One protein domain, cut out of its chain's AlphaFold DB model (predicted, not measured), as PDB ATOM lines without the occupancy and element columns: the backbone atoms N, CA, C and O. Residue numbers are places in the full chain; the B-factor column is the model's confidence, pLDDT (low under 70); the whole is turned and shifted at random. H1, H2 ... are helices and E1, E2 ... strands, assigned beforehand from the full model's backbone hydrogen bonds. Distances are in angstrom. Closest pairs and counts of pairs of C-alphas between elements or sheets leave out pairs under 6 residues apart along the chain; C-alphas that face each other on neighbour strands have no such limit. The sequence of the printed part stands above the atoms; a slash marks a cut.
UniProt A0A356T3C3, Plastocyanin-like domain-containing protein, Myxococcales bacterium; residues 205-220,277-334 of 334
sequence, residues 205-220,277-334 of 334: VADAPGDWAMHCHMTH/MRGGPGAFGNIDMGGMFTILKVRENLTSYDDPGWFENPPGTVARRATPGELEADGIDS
ATOM      1  N   VAL A 205      24.622 134.087  69.631       89.12
ATOM      2  CA  VAL A 205      25.174 135.391  70.010       89.12
ATOM      3  C   VAL A 205      24.317 135.935  71.150       89.12
ATOM      4  O   VAL A 205      23.146 136.234  70.959       89.12
ATOM      5  N   ALA A 206      24.893 136.014  72.348       91.19
ATOM      6  CA  ALA A 206      24.203 136.461  73.556       91.19
ATOM      7  C   ALA A 206      24.267 137.995  73.708       91.19
ATOM      8  O   ALA A 206      24.833 138.500  74.673       91.19
ATOM      9  N   ASP A 207      23.737 138.733  72.731       92.12
ATOM     10  CA  ASP A 207      23.762 140.206  72.687       92.12
ATOM     11  C   ASP A 207      22.492 140.875  73.243       92.12
ATOM     12  O   ASP A 207      22.440 142.098  73.360       92.12
ATOM     13  N   ALA A 208      21.489 140.082  73.629       92.12
ATOM     14  CA  ALA A 208      20.238 140.553  74.210       92.12
ATOM     15  C   ALA A 208      20.103 140.101  75.681       92.12
ATOM     16  O   ALA A 208      19.745 138.944  75.938       92.12
ATOM     17  N   PRO A 209      20.375 140.984  76.665       93.44
ATOM     18  CA  PRO A 209      20.179 140.687  78.082       93.44
ATOM     19  C   PRO A 209      18.732 140.291  78.383       93.44
ATOM     20  O   PRO A 209      17.791 140.914  77.892       93.44
ATOM     21  N   GLY A 210      18.552 139.238  79.178       93.62
ATOM     22  CA  GLY A 210      17.233 138.672  79.436       93.62
ATOM     23  C   GLY A 210      17.278 137.252  79.981       93.62
ATOM     24  O   GLY A 210      18.348 136.656  80.129       93.62
ATOM     25  N   ASP A 211      16.097 136.708  80.263       93.94
ATOM     26  CA  ASP A 211      15.896 135.293  80.565       93.94
ATOM     27  C   ASP A 211      15.147 134.643  79.401       93.94
ATOM     28  O   ASP A 211      13.976 134.933  79.158       93.94
ATOM     29  N   TRP A 212      15.843 133.785  78.658       92.81
ATOM     30  CA  TRP A 212      15.379 133.263  77.378       92.81
ATOM     31  C   TRP A 212      14.983 131.795  77.470       92.81
ATOM     32  O   TRP A 212      15.746 130.951  77.939       92.81
ATOM     33  N   ALA A 213      13.790 131.486  76.975       91.81
ATOM     34  CA  ALA A 213      13.295 130.127  76.840       91.81
ATOM     35  C   ALA A 213      14.074 129.359  75.760       91.81
ATOM     36  O   ALA A 213      14.117 129.781  74.605       91.81
ATOM     37  N   MET A 214      14.621 128.198  76.112       91.19
ATOM     38  CA  MET A 214      15.205 127.249  75.167       91.19
ATOM     39  C   MET A 214      14.605 125.865  75.408       91.19
ATOM     40  O   MET A 214      14.777 125.275  76.473       91.19
ATOM     41  N   HIS A 215      13.874 125.343  74.422       91.50
ATOM     42  CA  HIS A 215      13.219 124.041  74.527       91.50
ATOM     43  C   HIS A 215      12.889 123.442  73.157       91.50
ATOM     44  O   HIS A 215      12.972 124.104  72.120       91.50
ATOM     45  N   CYS A 216      12.476 122.173  73.150       91.06
ATOM     46  CA  CYS A 216      11.921 121.551  71.956       91.06
ATOM     47  C   CYS A 216      10.533 122.132  71.660       91.06
ATOM     48  O   CYS A 216       9.640 122.064  72.499       91.06
ATOM     49  N   HIS A 217      10.311 122.665  70.460       92.31
ATOM     50  CA  HIS A 217       9.027 123.277  70.095       92.31
ATOM     51  C   HIS A 217       7.949 122.249  69.668       92.31
ATOM     52  O   HIS A 217       6.827 122.608  69.304       92.31
ATOM     53  N   MET A 218       8.250 120.948  69.698       86.38
ATOM     54  CA  MET A 218       7.240 119.911  69.474       86.38
ATOM     55  C   MET A 218       6.420 119.748  70.752       86.38
ATOM     56  O   MET A 218       6.941 119.343  71.786       86.38
ATOM     57  N   THR A 219       5.127 120.068  70.685       78.88
ATOM     58  CA  THR A 219       4.245 120.139  71.864       78.88
ATOM     59  C   THR A 219       4.230 118.848  72.676       78.88
ATOM     60  O   THR A 219       4.256 118.893  73.898       78.88
ATOM     61  N   HIS A 220       4.265 117.691  72.016       79.81
ATOM     62  CA  HIS A 220       4.301 116.393  72.691       79.81
ATOM     63  C   HIS A 220       5.679 115.997  73.244       79.81
ATOM     64  O   HIS A 220       5.762 115.024  73.982       79.81
ATOM     65  N   MET A 277      10.093 114.994  86.600       74.94
ATOM     66  CA  MET A 277       8.632 115.092  86.434       74.94
ATOM     67  C   MET A 277       8.063 116.446  86.851       74.94
ATOM     68  O   MET A 277       6.904 116.736  86.564       74.94
ATOM     69  N   ARG A 278       8.851 117.254  87.565       76.69
ATOM     70  CA  ARG A 278       8.414 118.543  88.091       76.69
ATOM     71  C   ARG A 278       8.863 119.673  87.190       76.69
ATOM     72  O   ARG A 278       9.978 119.662  86.666       76.69
ATOM     73  N   GLY A 279       7.964 120.638  87.048       80.75
ATOM     74  CA  GLY A 279       8.295 121.956  86.547       80.75
ATOM     75  C   GLY A 279       9.309 122.676  87.436       80.75
ATOM     76  O   GLY A 279       9.775 122.143  88.446       80.75
ATOM     77  N   GLY A 280       9.641 123.899  87.051       83.00
ATOM     78  CA  GLY A 280      10.546 124.755  87.809       83.00
ATOM     79  C   GLY A 280      10.015 126.179  87.923       83.00
ATOM     80  O   GLY A 280       9.181 126.589  87.114       83.00
ATOM     81  N   PRO A 281      10.503 126.956  88.900       85.31
ATOM     82  CA  PRO A 281      10.129 128.355  89.018       85.31
ATOM     83  C   PRO A 281      10.600 129.137  87.786       85.31
ATOM     84  O   PRO A 281      11.722 128.960  87.314       85.31
ATOM     85  N   GLY A 282       9.744 130.023  87.287       89.12
ATOM     86  CA  GLY A 282      10.064 131.071  86.326       89.12
ATOM     87  C   GLY A 282       9.810 132.454  86.929       89.12
ATOM     88  O   GLY A 282       9.131 132.584  87.948       89.12
ATOM     89  N   ALA A 283      10.311 133.506  86.276       89.31
ATOM     90  CA  ALA A 283      10.175 134.888  86.754       89.31
ATOM     91  C   ALA A 283       8.715 135.344  86.966       89.31
ATOM     92  O   ALA A 283       8.455 136.216  87.792       89.31
ATOM     93  N   PHE A 284       7.763 134.755  86.234       88.62
ATOM     94  CA  PHE A 284       6.346 135.138  86.249       88.62
ATOM     95  C   PHE A 284       5.400 134.022  86.716       88.62
ATOM     96  O   PHE A 284       4.184 134.173  86.621       88.62
ATOM     97  N   GLY A 285       5.932 132.900  87.200       87.44
ATOM     98  CA  GLY A 285       5.135 131.742  87.603       87.44
ATOM     99  C   GLY A 285       5.864 130.425  87.378       87.44
ATOM    100  O   GLY A 285       6.991 130.401  86.885       87.44
ATOM    101  N   ASN A 286       5.223 129.322  87.758       85.81
ATOM    102  CA  ASN A 286       5.775 127.988  87.550       85.81
ATOM    103  C   ASN A 286       5.789 127.617  86.058       85.81
ATOM    104  O   ASN A 286       4.874 127.954  85.310       85.81
ATOM    105  N   ILE A 287       6.838 126.919  85.630       87.50
ATOM    106  CA  ILE A 287       7.003 126.412  84.269       87.50
ATOM    107  C   ILE A 287       6.738 124.913  84.289       87.50
ATOM    108  O   ILE A 287       7.552 124.145  84.794       87.50
ATOM    109  N   ASP A 288       5.635 124.484  83.683       83.69
ATOM    110  CA  ASP A 288       5.112 123.116  83.836       83.69
ATOM    111  C   ASP A 288       5.750 122.071  82.898       83.69
ATOM    112  O   ASP A 288       5.322 120.918  82.841       83.69
ATOM    113  N   MET A 289       6.794 122.449  82.157       84.12
ATOM    114  CA  MET A 289       7.485 121.602  81.172       84.12
ATOM    115  C   MET A 289       8.534 120.699  81.836       84.12
ATOM    116  O   MET A 289       9.729 120.866  81.599       84.12
ATOM    117  N   GLY A 290       8.084 119.774  82.692       77.62
ATOM    118  CA  GLY A 290       8.900 118.920  83.571       77.62
ATOM    119  C   GLY A 290      10.285 118.531  83.033       77.62
ATOM    120  O   GLY A 290      10.417 117.590  82.260       77.62
ATOM    121  N   GLY A 291      11.316 119.296  83.412       75.50
ATOM    122  CA  GLY A 291      12.717 119.149  82.981       75.50
ATOM    123  C   GLY A 291      13.017 119.163  81.475       75.50
ATOM    124  O   GLY A 291      14.164 118.940  81.100       75.50
ATOM    125  N   MET A 292      12.041 119.456  80.616       85.94
ATOM    126  CA  MET A 292      12.192 119.547  79.154       85.94
ATOM    127  C   MET A 292      12.342 120.997  78.671       85.94
ATOM    128  O   MET A 292      12.089 121.319  77.508       85.94
ATOM    129  N   PHE A 293      12.746 121.886  79.576       88.06
ATOM    130  CA  PHE A 293      12.870 123.315  79.346       88.06
ATOM    131  C   PHE A 293      14.147 123.850  79.985       88.06
ATOM    132  O   PHE A 293      14.533 123.432  81.074       88.06
ATOM    133  N   THR A 294      14.801 124.784  79.305       89.94
ATOM    134  CA  THR A 294      16.001 125.473  79.783       89.94
ATOM    135  C   THR A 294      15.762 126.978  79.762       89.94
ATOM    136  O   THR A 294      15.210 127.507  78.798       89.94
ATOM    137  N   ILE A 295      16.198 127.672  80.816       91.69
ATOM    138  CA  ILE A 295      16.250 129.138  80.850       91.69
ATOM    139  C   ILE A 295      17.693 129.562  80.630       91.69
ATOM    140  O   ILE A 295      18.552 129.338  81.483       91.69
ATOM    141  N   LEU A 296      17.951 130.203  79.499       92.19
ATOM    142  CA  LEU A 296      19.232 130.817  79.205       92.19
ATOM    143  C   LEU A 296      19.252 132.242  79.767       92.19
ATOM    144  O   LEU A 296      18.553 133.127  79.273       92.19
ATOM    145  N   LYS A 297      20.054 132.458  80.811       93.00
ATOM    146  CA  LYS A 297      20.208 133.760  81.469       93.00
ATOM    147  C   LYS A 297      21.347 134.539  80.817       93.00
ATOM    148  O   LYS A 297      22.510 134.170  80.954       93.00
ATOM    149  N   VAL A 298      21.018 135.623  80.124       93.81
ATOM    150  CA  VAL A 298      21.994 136.523  79.494       93.81
ATOM    151  C   VAL A 298      22.112 137.787  80.342       93.81
ATOM    152  O   VAL A 298      21.105 138.433  80.648       93.81
ATOM    153  N   ARG A 299      23.336 138.129  80.757       93.62
ATOM    154  CA  ARG A 299      23.657 139.339  81.530       93.62
ATOM    155  C   ARG A 299      24.924 139.973  80.966       93.62
ATOM    156  O   ARG A 299      25.817 139.260  80.522       93.62
ATOM    157  N   GLU A 300      25.011 141.297  81.032       88.75
ATOM    158  CA  GLU A 300      26.158 142.041  80.490       88.75
ATOM    159  C   GLU A 300      27.456 141.800  81.279       88.75
ATOM    160  O   GLU A 300      28.525 141.723  80.687       88.75
ATOM    161  N   ASN A 301      27.366 141.652  82.608       84.75
ATOM    162  CA  ASN A 301      28.526 141.639  83.508       84.75
ATOM    163  C   ASN A 301      28.502 140.441  84.476       84.75
ATOM    164  O   ASN A 301      28.465 140.620  85.695       84.75
ATOM    165  N   LEU A 302      28.501 139.207  83.955       87.31
ATOM    166  CA  LEU A 302      28.687 138.018  84.800       87.31
ATOM    167  C   LEU A 302      30.133 137.940  85.294       87.31
ATOM    168  O   LEU A 302      31.073 137.991  84.505       87.31
ATOM    169  N   THR A 303      30.302 137.793  86.606       88.94
ATOM    170  CA  THR A 303      31.616 137.650  87.260       88.94
ATOM    171  C   THR A 303      31.828 136.260  87.863       88.94
ATOM    172  O   THR A 303      32.961 135.904  88.184       88.94
ATOM    173  N   SER A 304      30.766 135.457  87.967       91.31
ATOM    174  CA  SER A 304      30.801 134.057  88.389       91.31
ATOM    175  C   SER A 304      29.808 133.215  87.577       91.31
ATOM    176  O   SER A 304      29.036 133.743  86.772       91.31
ATOM    177  N   TYR A 305      29.859 131.897  87.779       87.50
ATOM    178  CA  TYR A 305      28.924 130.922  87.202       87.50
ATOM    179  C   TYR A 305      27.715 130.634  88.108       87.50
ATOM    180  O   TYR A 305      26.931 129.734  87.807       87.50
ATOM    181  N   ASP A 306      27.578 131.356  89.221       91.25
ATOM    182  CA  ASP A 306      26.433 131.209  90.120       91.25
ATOM    183  C   ASP A 306      25.161 131.771  89.466       91.25
ATOM    184  O   ASP A 306      25.235 132.579  88.539       91.25
ATOM    185  N   ASP A 307      23.984 131.358  89.948       90.75
ATOM    186  CA  ASP A 307      22.708 131.870  89.434       90.75
ATOM    187  C   ASP A 307      22.588 133.386  89.707       90.75
ATOM    188  O   ASP A 307      22.514 133.790  90.872       90.75
ATOM    189  N   PRO A 308      22.533 134.244  88.666       91.94
ATOM    190  CA  PRO A 308      22.418 135.690  88.832       91.94
ATOM    191  C   PRO A 308      20.996 136.142  89.215       91.94
ATOM    192  O   PRO A 308      20.742 137.343  89.288       91.94
ATOM    193  N   GLY A 309      20.049 135.216  89.397       92.56
ATOM    194  CA  GLY A 309      18.648 135.517  89.679       92.56
ATOM    195  C   GLY A 309      17.839 135.852  88.421       92.56
ATOM    196  O   GLY A 309      18.273 135.634  87.283       92.56
ATOM    197  N   TRP A 310      16.611 136.341  88.607       94.06
ATOM    198  CA  TRP A 310      15.707 136.710  87.508       94.06
ATOM    199  C   TRP A 310      16.097 138.041  86.866       94.06
ATOM    200  O   TRP A 310      16.588 138.944  87.538       94.06
ATOM    201  N   PHE A 311      15.889 138.158  85.556       93.88
ATOM    202  CA  PHE A 311      16.163 139.395  84.836       93.88
ATOM    203  C   PHE A 311      15.162 140.492  85.217       93.88
ATOM    204  O   PHE A 311      13.945 140.297  85.134       93.88
ATOM    205  N   GLU A 312      15.674 141.661  85.597       91.44
ATOM    206  CA  GLU A 312      14.857 142.843  85.863       91.44
ATOM    207  C   GLU A 312      14.467 143.512  84.546       91.44
ATOM    208  O   GLU A 312      15.261 144.177  83.880       91.44
ATOM    209  N   ASN A 313      13.214 143.307  84.152       91.62
ATOM    210  CA  ASN A 313      12.688 143.852  82.910       91.62
ATOM    211  C   ASN A 313      12.499 145.380  83.023       91.62
ATOM    212  O   ASN A 313      11.976 145.846  84.041       91.62
ATOM    213  N   PRO A 314      12.864 146.167  81.989       91.62
ATOM    214  CA  PRO A 314      12.681 147.614  82.012       91.62
ATOM    215  C   PRO A 314      11.219 148.038  82.251       91.62
ATOM    216  O   PRO A 314      10.287 147.340  81.841       91.62
ATOM    217  N   PRO A 315      10.972 149.209  82.865       89.75
ATOM    218  CA  PRO A 315       9.613 149.699  83.069       89.75
ATOM    219  C   PRO A 315       8.821 149.773  81.757       89.75
ATOM    220  O   PRO A 315       9.294 150.320  80.763       89.75
ATOM    221  N   GLY A 316       7.599 149.236  81.763       89.31
ATOM    222  CA  GLY A 316       6.704 149.243  80.601       89.31
ATOM    223  C   GLY A 316       6.915 148.115  79.582       89.31
ATOM    224  O   GLY A 316       6.155 148.057  78.622       89.31
ATOM    225  N   THR A 317       7.882 147.206  79.773       90.56
ATOM    226  CA  THR A 317       8.085 146.050  78.868       90.56
ATOM    227  C   THR A 317       7.367 144.778  79.316       90.56
ATOM    228  O   THR A 317       7.198 143.851  78.527       90.56
ATOM    229  N   VAL A 318       6.920 144.728  80.573       91.56
ATOM    230  CA  VAL A 318       6.170 143.598  81.134       91.56
ATOM    231  C   VAL A 318       4.675 143.853  81.002       91.56
ATOM    232  O   VAL A 318       4.187 144.947  81.302       91.56
ATOM    233  N   ALA A 319       3.933 142.823  80.597       90.69
ATOM    234  CA  ALA A 319       2.480 142.869  80.580       90.69
ATOM    235  C   ALA A 319       1.926 143.145  81.988       90.69
ATOM    236  O   ALA A 319       2.324 142.523  82.973       90.69
ATOM    237  N   ARG A 320       0.964 144.061  82.075       90.50
ATOM    238  CA  ARG A 320       0.218 144.369  83.298       90.50
ATOM    239  C   ARG A 320      -1.271 144.193  83.048       90.50
ATOM    240  O   ARG A 320      -1.715 144.184  81.902       90.50
ATOM    241  N   ARG A 321      -2.056 144.113  84.123       89.25
ATOM    242  CA  ARG A 321      -3.512 144.237  83.995       89.25
ATOM    243  C   ARG A 321      -3.852 145.590  83.360       89.25
ATOM    244  O   ARG A 321      -3.282 146.620  83.739       89.25
ATOM    245  N   ALA A 322      -4.759 145.555  82.389       91.19
ATOM    246  CA  ALA A 322      -5.332 146.754  81.799       91.19
ATOM    247  C   ALA A 322      -6.176 147.490  82.849       91.19
ATOM    248  O   ALA A 322      -6.795 146.870  83.719       91.19
ATOM    249  N   THR A 323      -6.158 148.814  82.791       93.31
ATOM    250  CA  THR A 323      -7.030 149.655  83.611       93.31
ATOM    251  C   THR A 323      -8.456 149.637  83.050       93.31
ATOM    252  O   THR A 323      -8.625 149.416  81.850       93.31
ATOM    253  N   PRO A 324      -9.493 149.905  83.865       92.25
ATOM    254  CA  PRO A 324     -10.874 149.937  83.376       92.25
ATOM    255  C   PRO A 324     -11.087 150.891  82.192       92.25
ATOM    256  O   PRO A 324     -11.776 150.538  81.248       92.25
ATOM    257  N   GLY A 325     -10.433 152.059  82.196       93.62
ATOM    258  CA  GLY A 325     -10.533 153.014  81.086       93.62
ATOM    259  C   GLY A 325      -9.841 152.550  79.799       93.62
ATOM    260  O   GLY A 325     -10.302 152.882  78.714       93.62
ATOM    261  N   GLU A 326      -8.761 151.764  79.901       92.94
ATOM    262  CA  GLU A 326      -8.136 151.120  78.733       92.94
ATOM    263  C   GLU A 326      -9.052 150.031  78.159       92.94
ATOM    264  O   GLU A 326      -9.227 149.962  76.948       92.94
ATOM    265  N   LEU A 327      -9.691 149.232  79.023       94.38
ATOM    266  CA  LEU A 327     -10.663 148.219  78.601       94.38
ATOM    267  C   LEU A 327     -11.884 148.849  77.915       94.38
ATOM    268  O   LEU A 327     -12.283 148.394  76.848       94.38
ATOM    269  N   GLU A 328     -12.430 149.930  78.479       92.75
ATOM    270  CA  GLU A 328     -13.560 150.664  77.900       92.75
ATOM    271  C   GLU A 328     -13.202 151.290  76.542       92.75
ATOM    272  O   GLU A 328     -13.988 151.209  75.598       92.75
ATOM    273  N   ALA A 329     -11.994 151.854  76.407       92.75
ATOM    274  CA  ALA A 329     -11.499 152.386  75.135       92.75
ATOM    275  C   ALA A 329     -11.386 151.304  74.045       92.75
ATOM    276  O   ALA A 329     -11.645 151.587  72.873       92.75
ATOM    277  N   ASP A 330     -11.063 150.071  74.441       92.81
ATOM    278  CA  ASP A 330     -10.995 148.904  73.557       92.81
ATOM    279  C   ASP A 330     -12.360 148.205  73.369       92.81
ATOM    280  O   ASP A 330     -12.455 147.203  72.657       92.81
ATOM    281  N   GLY A 331     -13.436 148.729  73.973       92.19
ATOM    282  CA  GLY A 331     -14.786 148.161  73.892       92.19
ATOM    283  C   GLY A 331     -14.933 146.816  74.609       92.19
ATOM    284  O   GLY A 331     -15.780 146.005  74.230       92.19
ATOM    285  N   ILE A 332     -14.086 146.557  75.606       91.00
ATOM    286  CA  ILE A 332     -14.114 145.356  76.437       91.00
ATOM    287  C   ILE A 332     -14.867 145.687  77.725       91.00
ATOM    288  O   ILE A 332     -14.382 146.457  78.554       91.00
ATOM    289  N   ASP A 333     -16.033 145.068  77.908       81.69
ATOM    290  CA  ASP A 333     -16.796 145.177  79.152       81.69
ATOM    291  C   ASP A 333     -15.988 144.560  80.310       81.69
ATOM    292  O   ASP A 333     -15.630 143.378  80.276       81.69
ATOM    293  N   SER A 334     -15.674 145.382  81.314       63.28
ATOM    294  CA  SER A 334     -14.918 145.010  82.521       63.28
ATOM    295  C   SER A 334     -15.793 144.421  83.621       63.28
ATOM    296  O   SER A 334     -16.853 145.035  83.884       63.28
TER     297      SER A 334
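This is residues 205 to 220 and 277 to 334 of the 334 residues of the protein "Plastocyanin-like domain-containing protein" of Myxococcales bacterium (UniProt A0A356T3C3). With little regular structure, the printed part is a loose head of two separate strand pairs, E1 with E4 and the small hairpin E2 and E3, and a long arm ending in the short helix H1. Residues 301 to 306 stick out. Of 74 printed residues, 24 are in named elements, E1, E2, E3, E4, H1 in chain order, class mixed. It is only just loose, close to extended: radius of gyration of the C-alphas 16.9 A, spans 47 by 35 by 21 A.

E1, residues 210 to 215, and E4, residues 293 to 298, are antiparallel neighbours; N 212 and O 296, 2.9 A apart, are within hydrogen-bond range. E2, residues 280 to 282, and E3, residues 285 to 287, form an antiparallel hairpin; N 282 and O 285, 2.8 A apart, are within hydrogen-bond range. H1, residues 324 to 329, with every O i to N i+4 pair within hydrogen-bond range, is apart from E1, E2 and E3.

E1 begins at C-alpha 210 (17.233, 138.672, 79.436) and spans 15.9 A; E4 spans 16.1 A. H1 ends at C-alpha 329 (-11.499, 152.386, 75.135).

Residues 221 to 276 are not printed; C-alphas 220 and 277 are 14.5 A apart. The link E4 to H1 is long, 25 residues. Residue 334 is under pLDDT 70.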